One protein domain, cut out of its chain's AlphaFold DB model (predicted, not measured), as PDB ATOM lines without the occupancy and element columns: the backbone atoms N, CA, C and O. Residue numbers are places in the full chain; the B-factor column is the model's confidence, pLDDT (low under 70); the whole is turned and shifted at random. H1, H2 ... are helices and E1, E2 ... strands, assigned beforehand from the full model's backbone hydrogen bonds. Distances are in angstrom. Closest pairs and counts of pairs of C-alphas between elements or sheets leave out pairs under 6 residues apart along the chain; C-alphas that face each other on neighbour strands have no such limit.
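What this domain is: This is residues 49 to 207 of the 207 residues of an uncharacterized protein of Gammaproteobacteria bacterium (UniProt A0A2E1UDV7). A compact body of small sheets and loops bears one very long helix, H2, which sticks out like a handle: residues 176 to 207 stand free, of which 176 to 205 belong to H2. In the body, H1 crosses the first turns of H2, and both are on a sheet of four strands; a second sheet of three strands and the small pair E1 and E6 complete it. The printed part has 159 residues, with two named helices and nine named strands in the order H1, E1 to E9, H2; the class is mixed and the sheets are antiparallel. The whole is loose, with a radius of gyration of the C-alphas of 21.7 A, and flat, spanning 80 by 46 by 25 A.

How they stand to each other: H1, residues 49 to 62, touches residues 162 to 167 of H2, residues 161 to 205; the closest C-alphas, of Ala 53 and Glu 163, are 5.2 A apart. They run the same way at a steep tilt of 59 degrees. In both helices every O i to N i+4 pair is within hydrogen-bond range. E1, residues 75 to 77, is antiparallel to E6, residues 127 to 129, with N 76 and O 128 at 2.7 A. E2, residues 83 to 86, E3, residues 91 to 95, and E4, residues 101 to 105, form a meander, each strand the antiparallel neighbour of the one before; E2 and E3 are a hairpin, as are E3 and E4. N 85 and O 93 are 2.8 A apart, N 94 and O 102 2.8 A. E9, residues 157 to 159, is an edge strand antiparallel to E4, with N 103 and O 157 at 2.8 A; the order is E2, E3, E4, E9. H1 and H2 on one face of this sheet make two layers, helices on a sheet. H2 has a height over the sheet of 15.3 A, lies over E3 and E4, and only just runs along the strands, at 29 degrees to E3 on the local plane. E5, residues 119 to 121, E7, residues 133 to 139, and E8, residues 145 to 147, form the sheet E5, E7, E8; N 120 and O 135 are 2.8 A apart. E7 and E8 are a hairpin, with N 146 and O 138 at 2.9 A. Neither helix is on this sheet.

Where its parts are: H1 begins at C-alpha 49 (297.353, 185.498, 386.207) and is 20.0 A long. E3 measures 13.3 A, E4 13.0 A and E7 19.0 A. H2 runs 66.0 A, from C-alpha 161 (306.755, 181.168, 389.788) to C-alpha 205 (342.288, 225.286, 355.854).

The domain as a whole: The two C-alphas farthest apart, of Gly 125 and Ala 207, are 80.1 A apart. The printed part has no cut. The links H1 to E1 and E4 to E5 are long. The pLDDT is under 70 at residues 64 to 73 and 140 to 143.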
ATOM      1  N   ALA A  49     296.359 185.733 385.161       84.06
ATOM      2  CA  ALA A  49     297.353 185.498 386.207       84.06
ATOM      3  C   ALA A  49     298.649 186.297 385.969       84.06
ATOM      4  O   ALA A  49     299.216 186.859 386.911       84.06
ATOM      5  N   VAL A  50     299.099 186.403 384.714       88.88
ATOM      6  CA  VAL A  50     300.274 187.210 384.342       88.88
ATOM      7  C   VAL A  50     300.009 188.704 384.527       88.88
ATOM      8  O   VAL A  50     300.870 189.412 385.050       88.88
ATOM      9  N   ILE A  51     298.827 189.203 384.154       89.88
ATOM     10  CA  ILE A  51     298.468 190.620 384.333       89.88
ATOM     11  C   ILE A  51     298.440 190.986 385.821       89.88
ATOM     12  O   ILE A  51     299.035 191.993 386.218       89.88
ATOM     13  N   VAL A  52     297.811 190.157 386.658       89.56
ATOM     14  CA  VAL A  52     297.764 190.365 388.115       89.56
ATOM     15  C   VAL A  52     299.172 190.315 388.717       89.56
ATOM     16  O   VAL A  52     299.549 191.206 389.484       89.56
ATOM     17  N   ALA A  53     299.996 189.342 388.313       89.75
ATOM     18  CA  ALA A  53     301.401 189.268 388.712       89.75
ATOM     19  C   ALA A  53     302.167 190.541 388.314       89.75
ATOM     20  O   ALA A  53     302.871 191.135 389.133       89.75
ATOM     21  N   GLN A  54     301.990 191.026 387.083       90.88
ATOM     22  CA  GLN A  54     302.614 192.254 386.590       90.88
ATOM     23  C   GLN A  54     302.214 193.479 387.413       90.88
ATOM     24  O   GLN A  54     303.074 194.309 387.731       90.88
ATOM     25  N   GLN A  55     300.939 193.593 387.788       90.06
ATOM     26  CA  GLN A  55     300.441 194.670 388.642       90.06
ATOM     27  C   GLN A  55     301.058 194.600 390.047       90.06
ATOM     28  O   GLN A  55     301.625 195.596 390.510       90.06
ATOM     29  N   ARG A  56     301.056 193.424 390.693       89.94
ATOM     30  CA  ARG A  56     301.620 193.250 392.043       89.94
ATOM     31  C   ARG A  56     303.126 193.496 392.079       89.94
ATOM     32  O   ARG A  56     303.612 194.251 392.923       89.94
ATOM     33  N   ILE A  57     303.873 192.933 391.126       91.50
ATOM     34  CA  ILE A  57     305.309 193.202 390.982       91.50
ATOM     35  C   ILE A  57     305.550 194.693 390.740       91.50
ATOM     36  O   ILE A  57     306.496 195.263 391.281       91.50
ATOM     37  N   SER A  58     304.686 195.374 389.991       89.69
ATOM     38  CA  SER A  58     304.835 196.816 389.792       89.69
ATOM     39  C   SER A  58     304.690 197.617 391.080       89.69
ATOM     40  O   SER A  58     305.551 198.459 391.334       89.69
ATOM     41  N   ALA A  59     303.723 197.284 391.936       87.31
ATOM     42  CA  ALA A  59     303.568 197.906 393.252       87.31
ATOM     43  C   ALA A  59     304.799 197.688 394.160       87.31
ATOM     44  O   ALA A  59     305.316 198.634 394.761       87.31
ATOM     45  N   ILE A  60     305.360 196.468 394.181       87.12
ATOM     46  CA  ILE A  60     306.598 196.156 394.928       87.12
ATOM     47  C   ILE A  60     307.762 197.054 394.480       87.12
ATOM     48  O   ILE A  60     308.584 197.508 395.287       87.12
ATOM     49  N   PHE A  61     307.858 197.314 393.175       87.75
ATOM     50  CA  PHE A  61     308.932 198.120 392.607       87.75
ATOM     51  C   PHE A  61     308.710 199.638 392.735       87.75
ATOM     52  O   PHE A  61     309.697 200.383 392.777       87.75
ATOM     53  N   SER A  62     307.471 200.102 392.869       85.06
ATOM     54  CA  SER A  62     307.159 201.505 393.179       85.06
ATOM     55  C   SER A  62     307.461 201.863 394.638       85.06
ATOM     56  O   SER A  62     307.807 203.005 394.927       85.06
ATOM     57  N   GLY A  63     307.486 200.870 395.535       71.00
ATOM     58  CA  GLY A  63     307.759 201.097 396.957       71.00
ATOM     59  C   GLY A  63     306.541 201.626 397.710       71.00
ATOM     60  O   GLY A  63     306.698 202.289 398.735       71.00
ATOM     61  N   ASP A  64     305.344 201.329 397.206       57.38
ATOM     62  CA  ASP A  64     304.084 201.753 397.797       57.38
ATOM     63  C   ASP A  64     303.895 201.010 399.130       57.38
ATOM     64  O   ASP A  64     303.416 199.879 399.194       57.38
ATOM     65  N   ALA A  65     304.319 201.651 400.221       46.59
ATOM     66  CA  ALA A  65     304.295 201.113 401.585       46.59
ATOM     67  C   ALA A  65     302.874 200.863 402.140       46.59
ATOM     68  O   ALA A  65     302.735 200.344 403.245       46.59
ATOM     69  N   ASN A  66     301.831 201.216 401.380       40.22
ATOM     70  CA  ASN A  66     300.418 201.066 401.736       40.22
ATOM     71  C   ASN A  66     299.782 199.768 401.218       40.22
ATOM     72  O   ASN A  66     298.565 199.640 401.273       40.22
ATOM     73  N   ALA A  67     300.564 198.811 400.717       45.19
ATOM     74  CA  ALA A  67     300.054 197.481 400.407       45.19
ATOM     75  C   ALA A  67     300.213 196.574 401.646       45.19
ATOM     76  O   ALA A  67     301.297 196.020 401.854       45.19
ATOM     77  N   PRO A  68     299.175 196.400 402.493       43.31
ATOM     78  CA  PRO A  68     299.232 195.508 403.653       43.31
ATOM     79  C   PRO A  68     299.554 194.049 403.284       43.31
ATOM     80  O   PRO A  68     300.021 193.308 404.145       43.31
ATOM     81  N   GLU A  69     299.383 193.660 402.015       49.66
ATOM     82  CA  GLU A  69     299.762 192.355 401.449       49.66
ATOM     83  C   GLU A  69     301.263 192.183 401.161       49.66
ATOM     84  O   GLU A  69     301.710 191.070 400.896       49.66
ATOM     85  N   LEU A  70     302.080 193.241 401.231       58.22
ATOM     86  CA  LEU A  70     303.543 193.130 401.076       58.22
ATOM     87  C   LEU A  70     304.257 192.824 402.400       58.22
ATOM     88  O   LEU A  70     305.480 192.976 402.509       58.22
ATOM     89  N   GLN A  71     303.504 192.404 403.421       58.50
ATOM     90  CA  GLN A  71     304.050 191.920 404.681       58.50
ATOM     91  C   GLN A  71     304.726 190.572 404.460       58.50
ATOM     92  O   GLN A  71     304.115 189.511 404.481       58.50
ATOM     93  N   GLY A  72     306.024 190.657 404.213       62.91
ATOM     94  CA  GLY A  72     306.898 189.511 404.118       62.91
ATOM     95  C   GLY A  72     307.129 188.791 405.440       62.91
ATOM     96  O   GLY A  72     307.080 189.412 406.507       62.91
ATOM     97  N   ASP A  73     307.485 187.508 405.360       68.81
ATOM     98  CA  ASP A  73     307.996 186.756 406.507       68.81
ATOM     99  C   ASP A  73     309.171 187.511 407.142       68.81
ATOM    100  O   ASP A  73     310.036 188.056 406.453       68.81
ATOM    101  N   GLN A  74     309.236 187.545 408.474       81.75
ATOM    102  CA  GLN A  74     310.353 188.206 409.156       81.75
ATOM    103  C   GLN A  74     311.646 187.391 409.065       81.75
ATOM    104  O   GLN A  74     312.727 187.974 409.107       81.75
ATOM    105  N   CYS A  75     311.549 186.065 408.950       90.50
ATOM    106  CA  CYS A  75     312.700 185.173 408.889       90.50
ATOM    107  C   CYS A  75     312.437 183.947 408.014       90.50
ATOM    108  O   CYS A  75     311.449 183.243 408.205       90.50
ATOM    109  N   LEU A  76     313.390 183.620 407.143       90.62
ATOM    110  CA  LEU A  76     313.398 182.416 406.321       90.62
ATOM    111  C   LEU A  76     314.232 181.302 406.969       90.62
ATOM    112  O   LEU A  76     315.350 181.546 407.423       90.62
ATOM    113  N   PRO A  77     313.757 180.047 407.003       92.00
ATOM    114  CA  PRO A  77     314.562 178.928 407.483       92.00
ATOM    115  C   PRO A  77     315.694 178.611 406.497       92.00
ATOM    116  O   PRO A  77     315.441 178.137 405.390       92.00
ATOM    117  N   ALA A  78     316.950 178.784 406.923       91.69
ATOM    118  CA  ALA A  78     318.115 178.656 406.042       91.69
ATOM    119  C   ALA A  78     318.239 177.261 405.410       91.69
ATOM    120  O   ALA A  78     318.650 177.128 404.265       91.69
ATOM    121  N   ARG A  79     317.801 176.218 406.130       92.19
ATOM    122  CA  ARG A  79     317.782 174.827 405.643       92.19
ATOM    123  C   ARG A  79     316.860 174.581 404.446       92.19
ATOM    124  O   ARG A  79     317.017 173.564 403.784       92.19
ATOM    125  N   ARG A  80     315.868 175.444 404.205       91.88
ATOM    126  CA  ARG A  80     314.946 175.300 403.066       91.88
ATOM    127  C   ARG A  80     315.397 176.082 401.835       91.88
ATOM    128  O   ARG A  80     314.851 175.842 400.764       91.88
ATOM    129  N   ILE A  81     316.372 176.978 401.981       93.38
ATOM    130  CA  ILE A  81     316.916 177.754 400.869       93.38
ATOM    131  C   ILE A  81     317.680 176.790 399.959       93.38
ATOM    132  O   ILE A  81     318.676 176.194 400.368       93.38
ATOM    133  N   ARG A  82     317.198 176.626 398.727       93.75
ATOM    134  CA  ARG A  82     317.824 175.788 397.694       93.75
ATOM    135  C   ARG A  82     318.872 176.549 396.898       93.75
ATOM    136  O   ARG A  82     319.854 175.969 396.455       93.75
ATOM    137  N   GLY A  83     318.648 177.844 396.718       93.06
ATOM    138  CA  GLY A  83     319.522 178.715 395.957       93.06
ATOM    139  C   GLY A  83     319.100 180.167 396.096       93.06
ATOM    140  O   GLY A  83     318.008 180.472 396.582       93.06
ATOM    141  N   VAL A  84     319.991 181.060 395.679       94.19
ATOM    142  CA  VAL A  84     319.711 182.492 395.634       94.19
ATOM    143  C   VAL A  84     320.100 183.024 394.268       94.19
ATOM    144  O   VAL A  84     321.271 182.994 393.892       94.19
ATOM    145  N   ASP A  85     319.114 183.547 393.553       94.94
ATOM    146  CA  ASP A  85     319.315 184.212 392.279       94.94
ATOM    147  C   ASP A  85     319.504 185.703 392.510       94.94
ATOM    148  O   ASP A  85     318.583 186.436 392.878       94.94
ATOM    149  N   VAL A  86     320.715 186.176 392.249       95.06
ATOM    150  CA  VAL A  86     320.992 187.609 392.206       95.06
ATOM    151  C   VAL A  86     320.637 188.117 390.814       95.06
ATOM    152  O   VAL A  86     321.310 187.772 389.841       95.06
ATOM    153  N   LEU A  87     319.592 188.938 390.705       94.44
ATOM    154  CA  LEU A  87     319.128 189.492 389.425       94.44
ATOM    155  C   LEU A  87     319.815 190.826 389.104       94.44
ATOM    156  O   LEU A  87     320.220 191.083 387.969       94.44
ATOM    157  N   ASP A  88     319.967 191.649 390.137       93.06
ATOM    158  CA  ASP A  88     320.500 193.012 390.159       93.06
ATOM    159  C   ASP A  88     321.284 193.165 391.481       93.06
ATOM    160  O   ASP A  88     321.085 192.394 392.416       93.06
ATOM    161  N   GLY A  89     322.145 194.171 391.617       92.06
ATOM    162  CA  GLY A  89     322.704 194.507 392.927       92.06
ATOM    163  C   GLY A  89     321.752 195.194 393.924       92.06
ATOM    164  O   GLY A  89     322.205 195.702 394.948       92.06
ATOM    165  N   ARG A  90     320.443 195.201 393.663       92.44
ATOM    166  CA  ARG A  90     319.372 195.507 394.624       92.44
ATOM    167  C   ARG A  90     318.334 194.401 394.749       92.44
ATOM    168  O   ARG A  90     317.571 194.439 395.703       92.44
ATOM    169  N   THR A  91     318.283 193.452 393.820       93.94
ATOM    170  CA  THR A  91     317.170 192.503 393.717       93.94
ATOM    171  C   THR A  91     317.692 191.080 393.755       93.94
ATOM    172  O   THR A  91     318.476 190.675 392.892       93.94
ATOM    173  N   LEU A  92     317.231 190.326 394.748       94.44
ATOM    174  CA  LEU A  92     317.571 188.927 394.964       94.44
ATOM    175  C   LEU A  92     316.293 188.099 395.061       94.44
ATOM    176  O   LEU A  92     315.288 188.573 395.586       94.44
ATOM    177  N   VAL A  93     316.351 186.857 394.596       95.12
ATOM    178  CA  VAL A  93     315.269 185.884 394.740       95.12
ATOM    179  C   VAL A  93     315.811 184.657 395.457       95.12
ATOM    180  O   VAL A  93     316.746 184.017 394.986       95.12
ATOM    181  N   PHE A  94     315.230 184.337 396.606       94.88
ATOM    182  CA  PHE A  94     315.524 183.124 397.359       94.88
ATOM    183  C   PHE A  94     314.586 182.017 396.900       94.88
ATOM    184  O   PHE A  94     313.370 182.144 397.029       94.88
ATOM    185  N   ASP A  95     315.145 180.928 396.388       95.06
ATOM    186  CA  ASP A  95     314.382 179.746 396.010       95.06
ATOM    187  C   ASP A  95     314.210 178.841 397.236       95.06
ATOM    188  O   ASP A  95     315.191 178.348 397.800       95.06
ATOM    189  N   MET A  96     312.964 178.628 397.658       92.19
ATOM    190  CA  MET A  96     312.619 177.757 398.791       92.19
ATOM    191  C   MET A  96     312.082 176.395 398.331       92.19
ATOM    192  O   MET A  96     311.778 175.518 399.148       92.19
ATOM    193  N   GLY A  97     311.977 176.193 397.016       89.12
ATOM    194  CA  GLY A  97     311.321 175.059 396.393       89.12
ATOM    195  C   GLY A  97     309.798 175.111 396.450       89.12
ATOM    196  O   GLY A  97     309.193 176.059 396.938       89.12
ATOM    197  N   ARG A  98     309.163 174.037 395.956       88.12
ATOM    198  CA  ARG A  98     307.696 173.866 395.939       88.12
ATOM    199  C   ARG A  98     306.949 175.069 395.334       88.12
ATOM    200  O   ARG A  98     305.912 175.451 395.865       88.12
ATOM    201  N   HIS A  99     307.481 175.652 394.256       86.56
ATOM    202  CA  HIS A  99     306.880 176.799 393.555       86.56
ATOM    203  C   HIS A  99     306.741 178.064 394.422       86.56
ATOM    204  O   HIS A  99     305.876 178.905 394.186       86.56
ATOM    205  N   ARG A 100     307.574 178.183 395.467       88.81
ATOM    206  CA  ARG A 100     307.627 179.343 396.359       88.81
ATOM    207  C   ARG A 100     309.015 179.944 396.333       88.81
ATOM    208  O   ARG A 100     310.013 179.272 396.611       88.81
ATOM    209  N   SER A 101     309.062 181.227 396.024       93.62
ATOM    210  CA  SER A 101     310.283 182.015 396.049       93.62
ATOM    211  C   SER A 101     310.057 183.273 396.879       93.62
ATOM    212  O   SER A 101     308.933 183.743 397.016       93.62
ATOM    213  N   TYR A 102     311.121 183.832 397.444       93.81
ATOM    214  CA  TYR A 102     311.040 185.083 398.194       93.81
ATOM    215  C   TYR A 102     311.869 186.154 397.509       93.81
ATOM    216  O   TYR A 102     313.080 186.014 397.331       93.81
ATOM    217  N   LEU A 103     311.208 187.242 397.138       93.69
ATOM    218  CA  LEU A 103     311.819 188.426 396.571       93.69
ATOM    219  C   LEU A 103     312.344 189.320 397.693       93.69
ATOM    220  O   LEU A 103     311.606 189.745 398.582       93.69
ATOM    221  N   VAL A 104     313.623 189.661 397.602       92.25
ATOM    222  CA  VAL A 104     314.266 190.656 398.454       92.25
ATOM    223  C   VAL A 104     314.708 191.819 397.587       92.25
ATOM    224  O   VAL A 104     315.535 191.672 396.684       92.25
ATOM    225  N   ARG A 105     314.183 193.001 397.905       91.62
ATOM    226  CA  ARG A 105     314.591 194.257 397.282       91.62
ATOM    227  C   ARG A 105     315.295 195.129 398.306       91.62
ATOM    228  O   ARG A 105     314.674 195.638 399.227       91.62
ATOM    229  N   LEU A 106     316.597 195.301 398.143       90.19
ATOM    230  CA  LEU A 106     317.428 196.109 399.022       90.19
ATOM    231  C   LEU A 106     317.113 197.600 398.848       90.19
ATOM    232  O   LEU A 106     316.975 198.098 397.730       90.19
ATOM    233  N   ASN A 107     317.103 198.337 399.962       87.50
ATOM    234  CA  ASN A 107     316.860 199.785 399.968       87.50
ATOM    235  C   ASN A 107     317.912 200.566 399.165       87.50
ATOM    236  O   ASN A 107     317.636 201.634 398.621       87.50
ATOM    237  N   ARG A 108     319.146 200.054 399.109       88.94
ATOM    238  CA  ARG A 108     320.271 200.667 398.393       88.94
ATOM    239  C   ARG A 108     320.985 199.631 397.541       88.94
ATOM    240  O   ARG A 108     320.912 198.437 397.812       88.94
ATOM    241  N   GLN A 109     321.710 200.119 396.536       90.25
ATOM    242  CA  GLN A 109     322.631 199.299 395.756       90.25
ATOM    243  C   GLN A 109     323.654 198.654 396.688       90.25
ATOM    244  O   GLN A 109     324.414 199.362 397.348       90.25
ATOM    245  N   CYS A 110     323.685 197.328 396.710       90.88
ATOM    246  CA  CYS A 110     324.732 196.589 397.379       90.88
ATOM    247  C   CYS A 110     325.970 196.561 396.488       90.88
ATOM    248  O   CYS A 110     325.908 196.181 395.315       90.88
ATOM    249  N   PHE A 111     327.093 197.023 397.027       88.38
ATOM    250  CA  PHE A 111     328.349 197.023 396.292       88.38
ATOM    251  C   PHE A 111     328.840 195.583 396.097       88.38
ATOM    252  O   PHE A 111     328.633 194.733 396.959       88.38
ATOM    253  N   GLY A 112     329.422 195.297 394.933       87.81
ATOM    254  CA  GLY A 112     329.850 193.944 394.564       87.81
ATOM    255  C   GLY A 112     328.725 193.015 394.108       87.81
ATOM    256  O   GLY A 112     328.980 192.053 393.388       87.81
ATOM    257  N   LEU A 113     327.469 193.316 394.447       90.88
ATOM    258  CA  LEU A 113     326.332 192.489 394.068       90.88
ATOM    259  C   LEU A 113     326.020 192.693 392.577       90.88
ATOM    260  O   LEU A 113     325.600 193.769 392.145       90.88
ATOM    261  N   ARG A 114     326.274 191.662 391.769       90.50
ATOM    262  CA  ARG A 114     325.964 191.625 390.337       90.50
ATOM    263  C   ARG A 114     325.190 190.355 390.013       90.50
ATOM    264  O   ARG A 114     325.100 189.435 390.821       90.50
ATOM    265  N   ARG A 115     324.618 190.318 388.810       91.44
ATOM    266  CA  ARG A 115     323.851 189.158 388.357       91.44
ATOM    267  C   ARG A 115     324.700 187.890 388.456       91.44
ATOM    268  O   ARG A 115     325.824 187.885 387.956       91.44
ATOM    269  N   ASN A 116     324.142 186.842 389.058       89.19
ATOM    270  CA  ASN A 116     324.794 185.544 389.277       89.19
ATOM    271  C   ASN A 116     326.087 185.602 390.119       89.19
ATOM    272  O   ASN A 116     326.936 184.719 390.009       89.19
ATOM    273  N   THR A 117     326.278 186.640 390.936       89.12
ATOM    274  CA  THR A 117     327.408 186.696 391.872       89.12
ATOM    275  C   THR A 117     327.115 185.823 393.093       89.12
ATOM    276  O   THR A 117     326.012 185.917 393.635       89.12
ATOM    277  N   PRO A 118     328.070 184.993 393.555       90.25
ATOM    278  CA  PRO A 118     327.905 184.258 394.799       90.25
ATOM    279  C   PRO A 118     327.759 185.233 395.970       90.25
ATOM    280  O   PRO A 118     328.395 186.286 396.011       90.25
ATOM    281  N   ILE A 119     326.921 184.877 396.935       92.44
ATOM    282  CA  ILE A 119     326.674 185.699 398.116       92.44
ATOM    283  C   ILE A 119     326.946 184.902 399.383       92.44
ATOM    284  O   ILE A 119     326.807 183.682 399.414       92.44
ATOM    285  N   SER A 120     327.294 185.617 400.442       91.62
ATOM    286  CA  SER A 120     327.291 185.121 401.811       91.62
ATOM    287  C   SER A 120     326.201 185.854 402.572       91.62
ATOM    288  O   SER A 120     326.058 187.068 402.432       91.62
ATOM    289  N   TYR A 121     325.456 185.141 403.403       92.50
ATOM    290  CA  TYR A 121     324.445 185.724 404.275       92.50
ATOM    291  C   TYR A 121     324.659 185.267 405.713       92.50
ATOM    292  O   TYR A 121     325.138 184.163 405.968       92.50
ATOM    293  N   GLU A 122     324.361 186.156 406.650       91.44
ATOM    294  CA  GLU A 122     324.489 185.894 408.077       91.44
ATOM    295  C   GLU A 122     323.238 185.159 408.564       91.44
ATOM    296  O   GLU A 122     322.122 185.584 408.295       91.44
ATOM    297  N   ILE A 123     323.430 184.018 409.227       91.50
ATOM    298  CA  ILE A 123     322.344 183.161 409.712       91.50
ATOM    299  C   ILE A 123     322.379 183.184 411.236       91.50
ATOM    300  O   ILE A 123     323.396 182.837 411.840       91.50
ATOM    301  N   HIS A 124     321.244 183.491 411.860       88.88
ATOM    302  CA  HIS A 124     321.079 183.445 413.310       88.88
ATOM    303  C   HIS A 124     320.054 182.373 413.690       88.88
ATOM    304  O   HIS A 124     318.926 182.347 413.197       88.88
ATOM    305  N   GLY A 125     320.448 181.423 414.547       88.94
ATOM    306  CA  GLY A 125     319.551 180.344 414.992       88.94
ATOM    307  C   GLY A 125     319.008 179.466 413.852       88.94
ATOM    308  O   GLY A 125     317.885 178.972 413.931       88.94
ATOM    309  N   GLY A 126     319.767 179.306 412.761       91.38
ATOM    310  CA  GLY A 126     319.351 178.529 411.585       91.38
ATOM    311  C   GLY A 126     318.318 179.221 410.686       91.38
ATOM    312  O   GLY A 126     317.730 178.570 409.817       91.38
ATOM    313  N   ARG A 127     318.085 180.522 410.884       92.56
ATOM    314  CA  ARG A 127     317.187 181.346 410.071       92.56
ATOM    315  C   ARG A 127     317.922 182.573 409.530       92.56
ATOM    316  O   ARG A 127     318.865 183.049 410.154       92.56
ATOM    317  N   LEU A 128     317.487 183.036 408.367       92.88
ATOM    318  CA  LEU A 128     317.882 184.293 407.751       92.88
ATOM    319  C   LEU A 128     316.747 185.293 407.962       92.88
ATOM    320  O   LEU A 128     315.665 185.132 407.404       92.88
ATOM    321  N   CYS A 129     316.974 186.286 408.796       92.00
ATOM    322  CA  CYS A 129     315.990 187.247 409.249       92.00
ATOM    323  C   CYS A 129     316.106 188.602 408.550       92.00
ATOM    324  O   CYS A 129     317.082 188.948 407.881       92.00
ATOM    325  N   LYS A 130     315.058 189.400 408.717       89.38
ATOM    326  CA  LYS A 130     315.059 190.819 408.401       89.38
ATOM    327  C   LYS A 130     316.194 191.505 409.172       89.38
ATOM    328  O   LYS A 130     316.421 191.220 410.340       89.38
ATOM    329  N   HIS A 131     316.877 192.428 408.504       88.81
ATOM    330  CA  HIS A 131     318.091 193.132 408.936       88.81
ATOM    331  C   HIS A 131     319.375 192.292 409.007       88.81
ATOM    332  O   HIS A 131     320.456 192.851 409.251       88.81
ATOM    333  N   ASP A 132     319.307 191.001 408.681       91.81
ATOM    334  CA  ASP A 132     320.513 190.195 408.535       91.81
ATOM    335  C   ASP A 132     321.367 190.698 407.369       91.81
ATOM    336  O   ASP A 132     320.910 191.379 406.441       91.81
ATOM    337  N   GLY A 133     322.664 190.424 407.479       91.19
ATOM    338  CA  GLY A 133     323.666 190.888 406.536       91.19
ATOM    339  C   GLY A 133     323.791 189.956 405.343       91.19
ATOM    340  O   GLY A 133     324.090 188.781 405.514       91.19
ATOM    341  N   ILE A 134     323.664 190.501 404.137       93.12
ATOM    342  CA  ILE A 134     324.099 189.879 402.885       93.12
ATOM    343  C   ILE A 134     325.371 190.573 402.410       93.12
ATOM    344  O   ILE A 134     325.494 191.797 402.492       93.12
ATOM    345  N   ARG A 135     326.316 189.792 401.893       92.94
ATOM    346  CA  ARG A 135     327.571 190.259 401.303       92.94
ATOM    347  C   ARG A 135     327.762 189.580 399.959       92.94
ATOM    348  O   ARG A 135     327.611 188.365 399.855       92.94
ATOM    349  N   ALA A 136     328.119 190.349 398.939       92.25
ATOM    350  CA  ALA A 136     328.610 189.763 397.701       92.25
ATOM    351  C   ALA A 136     329.989 189.143 397.952       92.25
ATOM    352  O   ALA A 136     330.818 189.732 398.647       92.25
ATOM    353  N   LEU A 137     330.222 187.950 397.415       90.56
ATOM    354  CA  LEU A 137     331.532 187.317 397.422       90.56
ATOM    355  C   LEU A 137     332.237 187.687 396.121       90.56
ATOM    356  O   LEU A 137     331.860 187.237 395.038       90.56
ATOM    357  N   GLU A 138     333.246 188.544 396.231       84.50
ATOM    358  CA  GLU A 138     334.035 188.984 395.089       84.50
ATOM    359  C   GLU A 138     335.298 188.131 394.969       84.50
ATOM    360  O   GLU A 138     335.931 187.779 395.963       84.50
ATOM    361  N   ASN A 139     335.687 187.805 393.738       81.62
ATOM    362  CA  ASN A 139     336.950 187.121 393.477       81.62
ATOM    363  C   ASN A 139     338.051 188.170 393.263       81.62
ATOM    364  O   ASN A 139     338.381 188.515 392.127       81.62
ATOM    365  N   TRP A 140     338.543 188.761 394.354       67.81
ATOM    366  CA  TRP A 140     339.663 189.707 394.317       67.81
ATOM    367  C   TRP A 140     340.969 188.948 394.575       67.81
ATOM    368  O   TRP A 140     341.294 188.618 395.713       67.81
ATOM    369  N   GLY A 141     341.736 188.690 393.512       65.44
ATOM    370  CA  GLY A 141     343.061 188.062 393.594       65.44
ATOM    371  C   GLY A 141     343.059 186.533 393.484       65.44
ATOM    372  O   GLY A 141     342.069 185.930 393.082       65.44
ATOM    373  N   VAL A 142     344.211 185.921 393.787       60.41
ATOM    374  CA  VAL A 142     344.518 184.478 393.661       60.41
ATOM    375  C   VAL A 142     343.472 183.606 394.376       60.41
ATOM    376  O   VAL A 142     343.588 183.333 395.567       60.41
ATOM    377  N   ASN A 143     342.438 183.191 393.637       67.81
ATOM    378  CA  ASN A 143     341.402 182.223 394.016       67.81
ATOM    379  C   ASN A 143     340.765 182.403 395.412       67.81
ATOM    380  O   ASN A 143     340.337 181.423 396.024       67.81
ATOM    381  N   ARG A 144     340.664 183.631 395.936       79.31
ATOM    382  CA  ARG A 144     340.035 183.889 397.239       79.31
ATOM    383  C   ARG A 144     338.736 184.670 397.060       79.31
ATOM    384  O   ARG A 144     338.736 185.792 396.563       79.31
ATOM    385  N   LEU A 145     337.637 184.084 397.535       83.00
ATOM    386  CA  LEU A 145     336.362 184.779 397.691       83.00
ATOM    387  C   LEU A 145     336.459 185.704 398.906       83.00
ATOM    388  O   LEU A 145     336.542 185.241 400.045       83.00
ATOM    389  N   VAL A 146     336.478 187.010 398.657       86.94
ATOM    390  CA  VAL A 146     336.516 188.035 399.701       86.94
ATOM    391  C   VAL A 146     335.105 188.600 399.876       86.94
ATOM    392  O   VAL A 146     334.491 189.024 398.891       86.94
ATOM    393  N   PRO A 147     334.558 188.606 401.103       88.19
ATOM    394  CA  PRO A 147     333.258 189.204 401.355       88.19
ATOM    395  C   PRO A 147     333.336 190.726 401.226       88.19
ATOM    396  O   PRO A 147     334.146 191.380 401.881       88.19
ATOM    397  N   GLY A 148     332.454 191.278 400.399       88.50
ATOM    398  CA  GLY A 148     332.255 192.712 400.254       88.50
ATOM    399  C   GLY A 148     331.537 193.353 401.453       88.50
ATOM    400  O   GLY A 148     331.345 192.725 402.505       88.50
ATOM    401  N   PRO A 149     331.113 194.622 401.311       90.56
ATOM    402  CA  PRO A 149     330.401 195.330 402.367       90.56
ATOM    403  C   PRO A 149     329.054 194.674 402.689       90.56
ATOM    404  O   PRO A 149     328.413 194.050 401.843       90.56
ATOM    405  N   ARG A 150     328.616 194.845 403.940       92.00
ATOM    406  CA  ARG A 150     327.342 194.318 404.431       92.00
ATOM    407  C   ARG A 150     326.167 195.145 403.913       92.00
ATOM    408  O   ARG A 150     326.129 196.362 404.079       92.00
ATOM    409  N   CYS A 151     325.163 194.450 403.398       92.31
ATOM    410  CA  CYS A 151     323.872 194.991 403.000       92.31
ATOM    411  C   CYS A 151     322.774 194.352 403.853       92.31
ATOM    412  O   CYS A 151     322.744 193.137 404.006       92.31
ATOM    413  N   ALA A 152     321.900 195.165 404.442       91.50
ATOM    414  CA  ALA A 152     320.828 194.672 405.302       91.50
ATOM    415  C   ALA A 152     319.595 194.284 404.479       91.50
ATOM    416  O   ALA A 152     319.182 195.039 403.594       91.50
ATOM    417  N   ILE A 153     318.988 193.144 404.806       91.38
ATOM    418  CA  ILE A 153     317.730 192.703 404.195       91.38
ATOM    419  C   ILE A 153     316.559 193.500 404.791       91.38
ATOM    420  O   ILE A 153     316.389 193.486 406.008       91.38
ATOM    421  N   PRO A 154     315.730 194.187 403.990       88.50
ATOM    422  CA  PRO A 154     314.608 194.950 404.532       88.50
ATOM    423  C   PRO A 154     313.348 194.106 404.773       88.50
ATOM    424  O   PRO A 154     312.683 194.298 405.788       88.50
ATOM    425  N   SER A 155     313.003 193.198 403.862       88.06
ATOM    426  CA  SER A 155     311.820 192.331 403.949       88.06
ATOM    427  C   SER A 155     311.907 191.184 402.936       88.06
ATOM    428  O   SER A 155     312.653 191.281 401.957       88.06
ATOM    429  N   PHE A 156     311.142 190.114 403.178       90.44
ATOM    430  CA  PHE A 156     311.039 188.941 402.304       90.44
ATOM    431  C   PHE A 156     309.640 188.822 401.709       90.44
ATOM    432  O   PHE A 156     308.734 188.349 402.375       90.44
ATOM    433  N   ILE A 157     309.447 189.211 400.458       90.81
ATOM    434  CA  ILE A 157     308.119 189.176 399.838       90.81
ATOM    435  C   ILE A 157     307.922 187.812 399.176       90.81
ATOM    436  O   ILE A 157     308.680 187.470 398.271       90.81
ATOM    437  N   GLU A 158     306.933 187.031 399.613       91.12
ATOM    438  CA  GLU A 158     306.610 185.754 398.965       91.12
ATOM    439  C   GLU A 158     306.066 186.010 397.552       91.12
ATOM    440  O   GLU A 158     305.201 186.868 397.340       91.12
ATOM    441  N   ILE A 159     306.617 185.282 396.583       91.62
ATOM    442  CA  ILE A 159     306.243 185.317 395.173       91.62
ATOM    443  C   ILE A 159     306.096 183.891 394.629       91.62
ATOM    444  O   ILE A 159     306.816 182.968 395.032       91.62
ATOM    445  N   ASN A 160     305.164 183.717 393.700       92.50
ATOM    446  CA  ASN A 160     304.993 182.480 392.945       92.50
ATOM    447  C   ASN A 160     305.915 182.449 391.706       92.50
ATOM    448  O   ASN A 160     306.662 183.391 391.428       92.50
ATOM    449  N   ASP A 161     305.879 181.351 390.952       92.88
ATOM    450  CA  ASP A 161     306.755 181.168 389.788       92.88
ATOM    451  C   ASP A 161     306.443 182.127 388.626       92.88
ATOM    452  O   ASP A 161     307.367 182.578 387.946       92.88
ATOM    453  N   ILE A 162     305.170 182.489 388.428       93.19
ATOM    454  CA  ILE A 162     304.743 183.462 387.404       93.19
ATOM    455  C   ILE A 162     305.289 184.850 387.757       93.19
ATOM    456  O   ILE A 162     305.836 185.573 386.934       93.19
ATOM    457  N   GLU A 163     305.208 185.230 389.020       93.38
ATOM    458  CA  GLU A 163     305.745 186.496 389.500       93.38
ATOM    459  C   GLU A 163     307.269 186.522 389.435       93.38
ATOM    460  O   GLU A 163     307.857 187.552 389.105       93.38
ATOM    461  N   ARG A 164     307.928 185.386 389.696       94.94
ATOM    462  CA  ARG A 164     309.377 185.250 389.523       94.94
ATOM    463  C   ARG A 164     309.790 185.512 388.078       94.94
ATOM    464  O   ARG A 164     310.768 186.236 387.886       94.94
ATOM    465  N   SER A 165     309.076 184.975 387.085       94.62
ATOM    466  CA  SER A 165     309.392 185.241 385.673       94.62
ATOM    467  C   SER A 165     309.167 186.712 385.322       94.62
ATOM    468  O   SER A 165     310.080 187.356 384.808       94.62
ATOM    469  N   VAL A 166     308.045 187.299 385.745       95.00
ATOM    470  CA  VAL A 166     307.752 188.732 385.568       95.00
ATOM    471  C   VAL A 166     308.850 189.626 386.163       95.00
ATOM    472  O   VAL A 166     309.283 190.602 385.542       95.00
ATOM    473  N   VAL A 167     309.349 189.302 387.362       94.88
ATOM    474  CA  VAL A 167     310.468 190.029 387.985       94.88
ATOM    475  C   VAL A 167     311.735 189.906 387.137       94.88
ATOM    476  O   VAL A 167     312.430 190.904 386.925       94.88
ATOM    477  N   GLN A 168     312.060 188.705 386.658       94.69
ATOM    478  CA  GLN A 168     313.245 188.476 385.831       94.69
ATOM    479  C   GLN A 168     313.175 189.252 384.510       94.69
ATOM    480  O   GLN A 168     314.155 189.913 384.151       94.69
ATOM    481  N   ASP A 169     312.021 189.235 383.846       95.56
ATOM    482  CA  ASP A 169     311.783 189.933 382.582       95.56
ATOM    483  C   ASP A 169     311.872 191.447 382.753       95.56
ATOM    484  O   ASP A 169     312.563 192.127 381.989       95.56
ATOM    485  N   ARG A 170     311.279 191.982 383.825       94.62
ATOM    486  CA  ARG A 170     311.396 193.403 384.170       94.62
ATOM    487  C   ARG A 170     312.851 193.826 384.360       94.62
ATOM    488  O   ARG A 170     313.291 194.812 383.772       94.62
ATOM    489  N   ILE A 171     313.620 193.082 385.158       94.81
ATOM    490  CA  ILE A 171     315.035 193.403 385.404       94.81
ATOM    491  C   ILE A 171     315.857 193.291 384.111       94.81
ATOM    492  O   ILE A 171     316.769 194.094 383.875       94.81
ATOM    493  N   ALA A 172     315.549 192.315 383.254       94.56
ATOM    494  CA  ALA A 172     316.189 192.170 381.953       94.56
ATOM    495  C   ALA A 172     315.894 193.369 381.035       94.56
ATOM    496  O   ALA A 172     316.830 193.920 380.443       94.56
ATOM    497  N   ALA A 173     314.637 193.818 380.975       95.19
ATOM    498  CA  ALA A 173     314.215 194.991 380.215       95.19
ATOM    499  C   ALA A 173     314.893 196.275 380.724       95.19
ATOM    500  O   ALA A 173     315.503 197.005 379.937       95.19
ATOM    501  N   ASP A 174     314.902 196.499 382.041       94.00
ATOM    502  CA  ASP A 174     315.566 197.647 382.673       94.00
ATOM    503  C   ASP A 174     317.067 197.683 382.341       94.00
ATOM    504  O   ASP A 174     317.649 198.734 382.045       94.00
ATOM    505  N   LYS A 175     317.722 196.517 382.361       93.19
ATOM    506  CA  LYS A 175     319.131 196.390 381.980       93.19
ATOM    507  C   LYS A 175     319.341 196.701 380.499       93.19
ATOM    508  O   LYS A 175     320.290 197.418 380.167       93.19
ATOM    509  N   ALA A 176     318.497 196.176 379.614       95.50
ATOM    510  CA  ALA A 176     318.585 196.429 378.180       95.50
ATOM    511  C   ALA A 176     318.428 197.926 377.865       95.50
ATOM    512  O   ALA A 176     319.244 198.477 377.120       95.50
ATOM    513  N   ALA A 177     317.473 198.599 378.512       96.06
ATOM    514  CA  ALA A 177     317.258 200.038 378.386       96.06
ATOM    515  C   ALA A 177     318.496 200.849 378.810       96.06
ATOM    516  O   ALA A 177     318.980 201.689 378.047       96.06
ATOM    517  N   LYS A 178     319.090 200.542 379.974       94.69
ATOM    518  CA  LYS A 178     320.331 201.195 380.445       94.69
ATOM    519  C   LYS A 178     321.500 200.995 379.477       94.69
ATOM    520  O   LYS A 178     322.272 201.920 379.221       94.69
ATOM    521  N   VAL A 179     321.647 199.792 378.919       96.19
ATOM    522  CA  VAL A 179     322.699 199.494 377.932       96.19
ATOM    523  C   VAL A 179     322.478 200.273 376.633       96.19
ATOM    524  O   VAL A 179     323.449 200.778 376.065       96.19
ATOM    525  N   ALA A 180     321.232 200.386 376.167       97.31
ATOM    526  CA  ALA A 180     320.886 201.162 374.979       97.31
ATOM    527  C   ALA A 180     321.211 202.651 375.167       97.31
ATOM    528  O   ALA A 180     321.911 203.225 374.331       97.31
ATOM    529  N   GLN A 181     320.816 203.236 376.304       96.12
ATOM    530  CA  GLN A 181     321.139 204.622 376.667       96.12
ATOM    531  C   GLN A 181     322.653 204.866 376.688       96.12
ATOM    532  O   GLN A 181     323.155 205.735 375.982       96.12
ATOM    533  N   HIS A 182     323.418 204.029 377.395       97.50
ATOM    534  CA  HIS A 182     324.875 204.179 377.459       97.50
ATOM    535  C   HIS A 182     325.551 204.070 376.075       97.50
ATOM    536  O   HIS A 182     326.530 204.766 375.785       97.50
ATOM    537  N   LYS A 183     325.049 203.195 375.191       97.94
ATOM    538  CA  LYS A 183     325.542 203.097 373.807       97.94
ATOM    539  C   LYS A 183     325.222 204.363 373.007       97.94
ATOM    540  O   LYS A 183     326.113 204.841 372.300       97.94
ATOM    541  N   ALA A 184     324.012 204.907 373.144       97.56
ATOM    542  CA  ALA A 184     323.602 206.156 372.506       97.56
ATOM    543  C   ALA A 184     324.476 207.333 372.972       97.56
ATOM    544  O   ALA A 184     325.063 208.023 372.139       97.56
ATOM    545  N   ASP A 185     324.701 207.477 374.280       98.19
ATOM    546  CA  ASP A 185     325.572 208.514 374.847       98.19
ATOM    547  C   ASP A 185     327.008 208.402 374.330       98.19
ATOM    548  O   ASP A 185     327.650 209.389 373.956       98.19
ATOM    549  N   LYS A 186     327.541 207.176 374.273       98.31
ATOM    550  CA  LYS A 186     328.886 206.925 373.746       98.31
ATOM    551  C   LYS A 186     328.977 207.265 372.258       98.31
ATOM    552  O   LYS A 186     330.015 207.774 371.826       98.31
ATOM    553  N   ALA A 187     327.930 206.996 371.479       97.94
ATOM    554  CA  ALA A 187     327.856 207.363 370.068       97.94
ATOM    555  C   ALA A 187     327.790 208.887 369.892       97.94
ATOM    556  O   ALA A 187     328.599 209.435 369.143       97.94
ATOM    557  N   ALA A 188     326.941 209.575 370.660       97.56
ATOM    558  CA  ALA A 188     326.827 211.032 370.655       97.56
ATOM    559  C   ALA A 188     328.157 211.711 371.017       97.56
ATOM    560  O   ALA A 188     328.644 212.575 370.286       97.56
ATOM    561  N   ARG A 189     328.838 211.246 372.078       97.81
ATOM    562  CA  ARG A 189     330.173 211.745 372.465       97.81
ATOM    563  C   ARG A 189     331.214 211.546 371.363       97.81
ATOM    564  O   ARG A 189     332.086 212.394 371.176       97.81
ATOM    565  N   LYS A 190     331.164 210.421 370.645       98.38
ATOM    566  CA  LYS A 190     332.070 210.160 369.515       98.38
ATOM    567  C   LYS A 190     331.760 211.066 368.324       98.38
ATOM    568  O   LYS A 190     332.702 211.601 367.744       98.38
ATOM    569  N   ALA A 191     330.485 211.257 367.987       97.62
ATOM    570  CA  ALA A 191     330.051 212.145 366.912       97.62
ATOM    571  C   ALA A 191     330.467 213.598 367.189       97.62
ATOM    572  O   ALA A 191     331.128 214.207 366.353       97.62
ATOM    573  N   ALA A 192     330.229 214.101 368.405       97.75
ATOM    574  CA  ALA A 192     330.652 215.438 368.821       97.75
ATOM    575  C   ALA A 192     332.176 215.631 368.712       97.75
ATOM    576  O   ALA A 192     332.652 216.642 368.199       97.75
ATOM    577  N   LYS A 193     332.971 214.631 369.126       98.12
ATOM    578  CA  LYS A 193     334.436 214.674 368.970       98.12
ATOM    579  C   LYS A 193     334.879 214.684 367.504       98.12
ATOM    580  O   LYS A 193     335.883 215.326 367.199       98.12
ATOM    581  N   ARG A 194     334.186 213.968 366.612       98.19
ATOM    582  CA  ARG A 194     334.474 213.971 365.166       98.19
ATOM    583  C   ARG A 194     334.133 215.324 364.544       98.19
ATOM    584  O   ARG A 194     335.022 215.930 363.958       98.19
ATOM    585  N   ALA A 195     332.937 215.844 364.812       97.44
ATOM    586  CA  ALA A 195     332.509 217.166 364.360       97.44
ATOM    587  C   ALA A 195     333.467 218.276 364.832       97.44
ATOM    588  O   ALA A 195     333.879 219.121 364.045       97.44
ATOM    589  N   ALA A 196     333.926 218.232 366.090       97.25
ATOM    590  CA  ALA A 196     334.904 219.195 366.603       97.25
ATOM    591  C   ALA A 196     336.272 219.104 365.899       97.25
ATOM    592  O   ALA A 196     336.935 220.119 365.690       97.25
ATOM    593  N   ARG A 197     336.724 217.896 365.531       97.50
ATOM    594  CA  ARG A 197     337.968 217.706 364.762       97.50
ATOM    595  C   ARG A 197     337.827 218.222 363.333       97.50
ATOM    596  O   ARG A 197     338.753 218.856 362.836       97.50
ATOM    597  N   GLU A 198     336.685 217.974 362.701       97.75
ATOM    598  CA  GLU A 198     336.368 218.464 361.358       97.75
ATOM    599  C   GLU A 198     336.289 219.991 361.331       97.75
ATOM    600  O   GLU A 198     336.969 220.606 360.517       97.75
ATOM    601  N   ALA A 199     335.589 220.610 362.283       96.75
ATOM    602  CA  ALA A 199     335.532 222.065 362.415       96.75
ATOM    603  C   ALA A 199     336.929 222.687 362.591       96.75
ATOM    604  O   ALA A 199     337.261 223.663 361.924       96.75
ATOM    605  N   ARG A 200     337.792 222.080 363.422       96.31
ATOM    606  CA  ARG A 200     339.190 222.522 363.584       96.31
ATOM    607  C   ARG A 200     340.005 222.388 362.299       96.31
ATOM    608  O   ARG A 200     340.826 223.255 362.023       96.31
ATOM    609  N   ARG A 201     339.819 221.309 361.531       96.81
ATOM    610  CA  ARG A 201     340.492 221.124 360.237       96.81
ATOM    611  C   ARG A 201     340.023 222.169 359.227       96.81
ATOM    612  O   ARG A 201     340.854 222.776 358.569       96.81
ATOM    613  N   ASN A 202     338.719 222.416 359.157       96.81
ATOM    614  CA  ASN A 202     338.146 223.392 358.237       96.81
ATOM    615  C   ASN A 202     338.612 224.818 358.569       96.81
ATOM    616  O   ASN A 202     338.992 225.545 357.662       96.81
ATOM    617  N   ALA A 203     338.673 225.184 359.854       95.88
ATOM    618  CA  ALA A 203     339.201 226.479 360.286       95.88
ATOM    619  C   ALA A 203     340.687 226.664 359.931       95.88
ATOM    620  O   ALA A 203     341.081 227.749 359.529       95.88
ATOM    621  N   LYS A 204     341.503 225.605 360.039       95.31
ATOM    622  CA  LYS A 204     342.915 225.642 359.621       95.31
ATOM    623  C   LYS A 204     343.098 225.784 358.114       95.31
ATOM    624  O   LYS A 204     344.061 226.397 357.702       95.31
ATOM    625  N   ASN A 205     342.212 225.194 357.314       94.50
ATOM    626  CA  ASN A 205     342.288 225.286 355.854       94.50
ATOM    627  C   ASN A 205     341.806 226.646 355.316       94.50
ATOM    628  O   ASN A 205     342.010 226.931 354.142       94.50
ATOM    629  N   ALA A 206     341.109 227.434 356.139       89.94
ATOM    630  CA  ALA A 206     340.585 228.751 355.783       89.94
ATOM    631  C   ALA A 206     341.497 229.914 356.221       89.94
ATOM    632  O   ALA A 206     341.181 231.062 355.917       89.94
ATOM    633  N   ALA A 207     342.573 229.619 356.958       79.56
ATOM    634  CA  ALA A 207     343.601 230.563 357.394       79.56
ATOM    635  C   ALA A 207     344.860 230.388 356.540       79.56
ATOM    636  O   ALA A 207     345.505 231.418 356.252       79.56
TER     637      ALA A 207